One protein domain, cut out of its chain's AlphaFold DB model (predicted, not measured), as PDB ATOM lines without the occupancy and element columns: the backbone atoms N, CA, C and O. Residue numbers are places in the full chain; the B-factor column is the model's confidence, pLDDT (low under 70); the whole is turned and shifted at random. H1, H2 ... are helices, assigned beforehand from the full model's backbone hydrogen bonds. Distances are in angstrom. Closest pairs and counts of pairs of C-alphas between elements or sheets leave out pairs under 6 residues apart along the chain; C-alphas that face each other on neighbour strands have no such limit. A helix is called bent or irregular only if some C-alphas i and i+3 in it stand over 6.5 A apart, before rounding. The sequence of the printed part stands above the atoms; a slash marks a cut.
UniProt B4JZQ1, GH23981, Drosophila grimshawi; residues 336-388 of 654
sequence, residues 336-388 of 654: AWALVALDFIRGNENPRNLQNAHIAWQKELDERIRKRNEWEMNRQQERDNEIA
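Overview. This is residues 336 to 388 of the 654 residues of the protein "GH23981" of Drosophila grimshawi (UniProt B4JZQ1). One long helix, H2, makes nearly the whole length of this rod, and the short helix H1 folds back beside its first turns, as the short arm of a very uneven helical hairpin. The two arms meet over a few residues, and residues 362 to 388 of H2 stick out alone. The printed part has 53 residues with two named helices, H1 then H2, and no named strand; the class is all helix. The whole is extended, with a radius of gyration of the C-alphas of 19.7 A and spans of 64 by 15 by 6 A.

Arrangement. Start with H2, residues 351 to 388, the longest helix. Look then at H1, residues 336 to 345: the two form a helical hairpin and run opposite ways at a shallow tilt of 12 degrees. They only just touch, with 3 pairs of C-alphas within 8 A, and H2 touches H1 with residues 353 to 357 alone. The closest C-alphas are those of Ala 336 and Ala 357, 6.3 A apart. The centres of the two helices are 28.0 A apart. Residues 362 to 388, which belong to H2, stand free. In the backbones of H1 and H2, every O i to N i+4 pair is within hydrogen-bond range.

Along the chain. Find C-alpha 351 at (57.971, 67.818, 36.153); from there H2 runs 55.4 A to C-alpha 388 at (17.018, 104.410, 28.647). Go back to C-alpha 336 at (58.265, 80.806, 37.018), where H1 begins; it spans 14.0 A to C-alpha 345. Neither helix is bent.

Size, cuts and confidence. The two C-alphas farthest apart are those of Gly 347 and Ala 388, at 64.2 A. The printed part has no cut, and the link from H1 to H2, with 5 residues between them, is tight. In the B-factor column the mean pLDDT of the printed part is 75.8; look for values under 70 at residues 336 to 341, 343 to 344, 347 to 351 and 353 of this predicted model.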
ATOM      1  N   ALA A 336      58.043  82.246  37.012       60.19
ATOM      2  CA  ALA A 336      58.265  80.806  37.018       60.19
ATOM      3  C   ALA A 336      59.281  80.318  35.966       60.19
ATOM      4  O   ALA A 336      59.936  79.309  36.210       60.19
ATOM      5  N   TRP A 337      59.467  81.004  34.827       63.56
ATOM      6  CA  TRP A 337      60.450  80.557  33.825       63.56
ATOM      7  C   TRP A 337      61.894  80.660  34.339       63.56
ATOM      8  O   TRP A 337      62.733  79.840  33.976       63.56
ATOM      9  N   ALA A 338      62.178  81.613  35.235       66.50
ATOM     10  CA  ALA A 338      63.475  81.701  35.902       66.50
ATOM     11  C   ALA A 338      63.692  80.529  36.872       66.50
ATOM     12  O   ALA A 338      64.787  79.979  36.918       66.50
ATOM     13  N   LEU A 339      62.649  80.113  37.601       66.75
ATOM     14  CA  LEU A 339      62.707  78.967  38.515       66.75
ATOM     15  C   LEU A 339      62.858  77.643  37.755       66.75
ATOM     16  O   LEU A 339      63.764  76.880  38.061       66.75
ATOM     17  N   VAL A 340      62.058  77.418  36.707       67.19
ATOM     18  CA  VAL A 340      62.155  76.227  35.842       67.19
ATOM     19  C   VAL A 340      63.532  76.135  35.172       67.19
ATOM     20  O   VAL A 340      64.136  75.068  35.157       67.19
ATOM     21  N   ALA A 341      64.073  77.251  34.669       66.25
ATOM     22  CA  ALA A 341      65.419  77.271  34.096       66.25
ATOM     23  C   ALA A 341      66.517  77.029  35.151       66.25
ATOM     24  O   ALA A 341      67.524  76.395  34.844       66.25
ATOM     25  N   LEU A 342      66.345  77.511  36.387       72.25
ATOM     26  CA  LEU A 342      67.280  77.248  37.486       72.25
ATOM     27  C   LEU A 342      67.229  75.794  37.966       72.25
ATOM     28  O   LEU A 342      68.285  75.240  38.257       72.25
ATOM     29  N   ASP A 343      66.048  75.179  38.019       69.62
ATOM     30  CA  ASP A 343      65.867  73.761  38.350       69.62
ATOM     31  C   ASP A 343      66.525  72.864  37.285       69.62
ATOM     32  O   ASP A 343      67.332  72.001  37.633       69.62
ATOM     33  N   PHE A 344      66.304  73.162  35.998       69.50
ATOM     34  CA  PHE A 344      66.977  72.516  34.860       69.50
ATOM     35  C   PHE A 344      68.511  72.638  34.949       69.50
ATOM     36  O   PHE A 344      69.234  71.647  34.897       69.50
ATOM     37  N   ILE A 345      69.039  73.848  35.191       75.62
ATOM     38  CA  ILE A 345      70.489  74.087  35.363       75.62
ATOM     39  C   ILE A 345      71.063  73.358  36.595       75.62
ATOM     40  O   ILE A 345      72.256  73.056  36.628       75.62
ATOM     41  N   ARG A 346      70.241  73.074  37.612       78.38
ATOM     42  CA  ARG A 346      70.626  72.311  38.812       78.38
ATOM     43  C   ARG A 346      70.500  70.793  38.642       78.38
ATOM     44  O   ARG A 346      70.844  70.079  39.578       78.38
ATOM     45  N   GLY A 347      70.016  70.302  37.498       66.69
ATOM     46  CA  GLY A 347      69.730  68.880  37.274       66.69
ATOM     47  C   GLY A 347      68.491  68.364  38.019       66.69
ATOM     48  O   GLY A 347      68.252  67.161  38.050       66.69
ATOM     49  N   ASN A 348      67.688  69.258  38.605       65.31
ATOM     50  CA  ASN A 348      66.419  68.918  39.245       65.31
ATOM     51  C   ASN A 348      65.289  68.991  38.211       65.31
ATOM     52  O   ASN A 348      64.449  69.890  38.245       65.31
ATOM     53  N   GLU A 349      65.255  68.014  37.307       64.25
ATOM     54  CA  GLU A 349      64.178  67.796  36.332       64.25
ATOM     55  C   GLU A 349      62.873  67.374  37.040       64.25
ATOM     56  O   GLU A 349      62.444  66.224  36.966       64.25
ATOM     57  N   ASN A 350      62.244  68.278  37.798       62.66
ATOM     58  CA  ASN A 350      61.019  67.977  38.538       62.66
ATOM     59  C   ASN A 350      59.776  68.405  37.733       62.66
ATOM     60  O   ASN A 350      59.395  69.583  37.773       62.66
ATOM     61  N   PRO A 351      59.085  67.477  37.037       65.62
ATOM     62  CA  PRO A 351      57.971  67.818  36.153       65.62
ATOM     63  C   PRO A 351      56.803  68.481  36.893       65.62
ATOM     64  O   PRO A 351      56.044  69.230  36.279       65.62
ATOM     65  N   ARG A 352      56.682  68.290  38.217       72.25
ATOM     66  CA  ARG A 352      55.653  68.958  39.029       72.25
ATOM     67  C   ARG A 352      55.805  70.480  39.051       72.25
ATOM     68  O   ARG A 352      54.790  71.166  39.056       72.25
ATOM     69  N   ASN A 353      57.024  71.025  39.024       69.31
ATOM     70  CA  ASN A 353      57.223  72.480  39.037       69.31
ATOM     71  C   ASN A 353      56.763  73.109  37.712       69.31
ATOM     72  O   ASN A 353      56.038  74.106  37.716       69.31
ATOM     73  N   LEU A 354      57.095  72.467  36.586       71.00
ATOM     74  CA  LEU A 354      56.619  72.853  35.257       71.00
ATOM     75  C   LEU A 354      55.089  72.724  35.142       71.00
ATOM     76  O   LEU A 354      54.424  73.642  34.663       71.00
ATOM     77  N   GLN A 355      54.521  71.617  35.630       76.38
ATOM     78  CA  GLN A 355      53.079  71.362  35.625       76.38
ATOM     79  C   GLN A 355      52.312  72.383  36.483       76.38
ATOM     80  O   GLN A 355      51.316  72.944  36.028       76.38
ATOM     81  N   ASN A 356      52.804  72.696  37.685       80.12
ATOM     82  CA  ASN A 356      52.216  73.714  38.559       80.12
ATOM     83  C   ASN A 356      52.272  75.113  37.926       80.12
ATOM     84  O   ASN A 356      51.289  75.854  37.987       80.12
ATOM     85  N   ALA A 357      53.384  75.467  37.269       74.44
ATOM     86  CA  ALA A 357      53.507  76.723  36.530       74.44
ATOM     87  C   ALA A 357      52.538  76.795  35.333       74.44
ATOM     88  O   ALA A 357      51.945  77.847  35.089       74.44
ATOM     89  N   HIS A 358      52.323  75.682  34.623       76.69
ATOM     90  CA  HIS A 358      51.346  75.596  33.535       76.69
ATOM     91  C   HIS A 358      49.902  75.771  34.037       76.69
ATOM     92  O   HIS A 358      49.151  76.569  33.478       76.69
ATOM     93  N   ILE A 359      49.538  75.110  35.142       82.06
ATOM     94  CA  ILE A 359      48.220  75.248  35.783       82.06
ATOM     95  C   ILE A 359      47.987  76.691  36.260       82.06
ATOM     96  O   ILE A 359      46.895  77.234  36.083       82.06
ATOM     97  N   ALA A 360      49.000  77.339  36.844       78.62
ATOM     98  CA  ALA A 360      48.914  78.744  37.243       78.62
ATOM     99  C   ALA A 360      48.718  79.678  36.034       78.62
ATOM    100  O   ALA A 360      47.891  80.589  36.083       78.62
ATOM    101  N   TRP A 361      49.420  79.419  34.926       81.25
ATOM    102  CA  TRP A 361      49.260  80.164  33.676       81.25
ATOM    103  C   TRP A 361      47.863  80.007  33.056       81.25
ATOM    104  O   TRP A 361      47.295  81.000  32.599       81.25
ATOM    105  N   GLN A 362      47.286  78.798  33.076       79.25
ATOM    106  CA  GLN A 362      45.910  78.565  32.614       79.25
ATOM    107  C   GLN A 362      44.901  79.357  33.456       79.25
ATOM    108  O   GLN A 362      44.096  80.095  32.895       79.25
ATOM    109  N   LYS A 363      45.010  79.323  34.791       83.75
ATOM    110  CA  LYS A 363      44.127  80.098  35.683       83.75
ATOM    111  C   LYS A 363      44.192  81.610  35.426       83.75
ATOM    112  O   LYS A 363      43.157  82.266  35.397       83.75
ATOM    113  N   GLU A 364      45.382  82.159  35.184       77.69
ATOM    114  CA  GLU A 364      45.565  83.579  34.835       77.69
ATOM    115  C   GLU A 364      45.045  83.914  33.420       77.69
ATOM    116  O   GLU A 364      44.672  85.051  33.131       77.69
ATOM    117  N   LEU A 365      45.016  82.950  32.495       77.00
ATOM    118  CA  LEU A 365      44.347  83.112  31.201       77.00
ATOM    119  C   LEU A 365      42.824  83.161  31.375       77.00
ATOM    120  O   LEU A 365      42.194  84.095  30.878       77.00
ATOM    121  N   ASP A 366      42.264  82.226  32.139       82.94
ATOM    122  CA  ASP A 366      40.829  82.144  32.420       82.94
ATOM    123  C   ASP A 366      40.328  83.367  33.202       82.94
ATOM    124  O   ASP A 366      39.278  83.924  32.880       82.94
ATOM    125  N   GLU A 367      41.097  83.869  34.178       83.31
ATOM    126  CA  GLU A 367      40.740  85.083  34.920       83.31
ATOM    127  C   GLU A 367      40.739  86.333  34.023       83.31
ATOM    128  O   GLU A 367      39.864  87.192  34.163       83.31
ATOM    129  N   ARG A 368      41.662  86.433  33.055       82.50
ATOM    130  CA  ARG A 368      41.657  87.524  32.065       82.50
ATOM    131  C   ARG A 368      40.481  87.422  31.096       82.50
ATOM    132  O   ARG A 368      39.865  88.446  30.810       82.50
ATOM    133  N   ILE A 369      40.126  86.217  30.644       81.50
ATOM    134  CA  ILE A 369      38.924  85.985  29.825       81.50
ATOM    135  C   ILE A 369      37.665  86.364  30.616       81.50
ATOM    136  O   ILE A 369      36.812  87.086  30.105       81.50
ATOM    137  N   ARG A 370      37.575  85.970  31.892       84.62
ATOM    138  CA  ARG A 370      36.463  86.351  32.772       84.62
ATOM    139  C   ARG A 370      36.361  87.871  32.937       84.62
ATOM    140  O   ARG A 370      35.283  88.417  32.730       84.62
ATOM    141  N   LYS A 371      37.471  88.564  33.220       84.00
ATOM    142  CA  LYS A 371      37.504  90.034  33.344       84.00
ATOM    143  C   LYS A 371      37.136  90.757  32.045       84.00
ATOM    144  O   LYS A 371      36.472  91.788  32.114       84.00
ATOM    145  N   ARG A 372      37.519  90.229  30.872       82.75
ATOM    146  CA  ARG A 372      37.032  90.726  29.569       82.75
ATOM    147  C   ARG A 372      35.509  90.634  29.509       82.75
ATOM    148  O   ARG A 372      34.859  91.645  29.268       82.75
ATOM    149  N   ASN A 373      34.955  89.450  29.762       83.56
ATOM    150  CA  ASN A 373      33.518  89.205  29.648       83.56
ATOM    151  C   ASN A 373      32.716  90.067  30.645       83.56
ATOM    152  O   ASN A 373      31.706  90.657  30.274       83.56
ATOM    153  N   GLU A 374      33.192  90.207  31.887       86.25
ATOM    154  CA  GLU A 374      32.609  91.104  32.898       86.25
ATOM    155  C   GLU A 374      32.631  92.575  32.445       86.25
ATOM    156  O   GLU A 374      31.630  93.282  32.582       86.25
ATOM    157  N   TRP A 375      33.735  93.037  31.843       78.69
ATOM    158  CA  TRP A 375      33.840  94.396  31.300       78.69
ATOM    159  C   TRP A 375      32.920  94.622  30.092       78.69
ATOM    160  O   TRP A 375      32.277  95.667  30.001       78.69
ATOM    161  N   GLU A 376      32.804  93.645  29.188       82.81
ATOM    162  CA  GLU A 376      31.889  93.697  28.040       82.81
ATOM    163  C   GLU A 376      30.415  93.726  28.474       82.81
ATOM    164  O   GLU A 376      29.637  94.509  27.924       82.81
ATOM    165  N   MET A 377      30.040  92.951  29.499       83.44
ATOM    166  CA  MET A 377      28.701  93.002  30.101       83.44
ATOM    167  C   MET A 377      28.414  94.366  30.736       83.44
ATOM    168  O   MET A 377      27.377  94.963  30.445       83.44
ATOM    169  N   ASN A 378      29.344  94.915  31.525       84.12
ATOM    170  CA  ASN A 378      29.172  96.245  32.116       84.12
ATOM    171  C   ASN A 378      29.063  97.339  31.032       84.12
ATOM    172  O   ASN A 378      28.210  98.217  31.118       84.12
ATOM    173  N   ARG A 379      29.836  97.231  29.944       80.94
ATOM    174  CA  ARG A 379      29.760  98.114  28.762       80.94
ATOM    175  C   ARG A 379      28.471  97.977  27.950       80.94
ATOM    176  O   ARG A 379      28.087  98.918  27.253       80.94
ATOM    177  N   GLN A 380      27.825  96.813  27.968       79.75
ATOM    178  CA  GLN A 380      26.487  96.627  27.400       79.75
ATOM    179  C   GLN A 380      25.445  97.295  28.309       79.75
ATOM    180  O   GLN A 380      24.685  98.131  27.829       79.75
ATOM    181  N   GLN A 381      25.510  97.053  29.620       81.75
ATOM    182  CA  GLN A 381      24.620  97.663  30.611       81.75
ATOM    183  C   GLN A 381      24.723  99.202  30.652       81.75
ATOM    184  O   GLN A 381      23.710  99.887  30.782       81.75
ATOM    185  N   GLU A 382      25.921  99.769  30.498       80.62
ATOM    186  CA  GLU A 382      26.130 101.217  30.353       80.62
ATOM    187  C   GLU A 382      25.436 101.769  29.101       80.62
ATOM    188  O   GLU A 382      24.701 102.751  29.203       80.62
ATOM    189  N   ARG A 383      25.580 101.109  27.942       78.75
ATOM    190  CA  ARG A 383      24.875 101.501  26.706       78.75
ATOM    191  C   ARG A 383      23.357 101.405  26.848       78.75
ATOM    192  O   ARG A 383      22.652 102.308  26.404       78.75
ATOM    193  N   ASP A 384      22.853 100.360  27.495       77.75
ATOM    194  CA  ASP A 384      21.414 100.178  27.707       77.75
ATOM    195  C   ASP A 384      20.847 101.249  28.661       77.75
ATOM    196  O   ASP A 384      19.772 101.806  28.415       77.75
ATOM    197  N   ASN A 385      21.614 101.643  29.684       77.38
ATOM    198  CA  ASN A 385      21.293 102.773  30.561       77.38
ATOM    199  C   ASN A 385      21.360 104.135  29.840       77.38
ATOM    200  O   ASN A 385      20.529 105.009  30.102       77.38
ATOM    201  N   GLU A 386      22.311 104.344  28.924       73.88
ATOM    202  CA  GLU A 386      22.365 105.549  28.083       73.88
ATOM    203  C   GLU A 386      21.139 105.649  27.163       73.88
ATOM    204  O   GLU A 386      20.535 106.721  27.064       73.88
ATOM    205  N   ILE A 387      20.719 104.540  26.547       74.88
ATOM    206  CA  ILE A 387      19.515 104.466  25.703       74.88
ATOM    207  C   ILE A 387      18.249 104.746  26.537       74.88
ATOM    208  O   ILE A 387      17.406 105.556  26.138       74.88
ATOM    209  N   ALA A 388      18.135 104.160  27.734       70.06
ATOM    210  CA  ALA A 388      17.018 104.410  28.647       70.06
ATOM    211  C   ALA A 388      16.935 105.883  29.103       70.06
ATOM    212  O   ALA A 388      15.843 106.456  29.188       70.06
TER     213      ALA A 388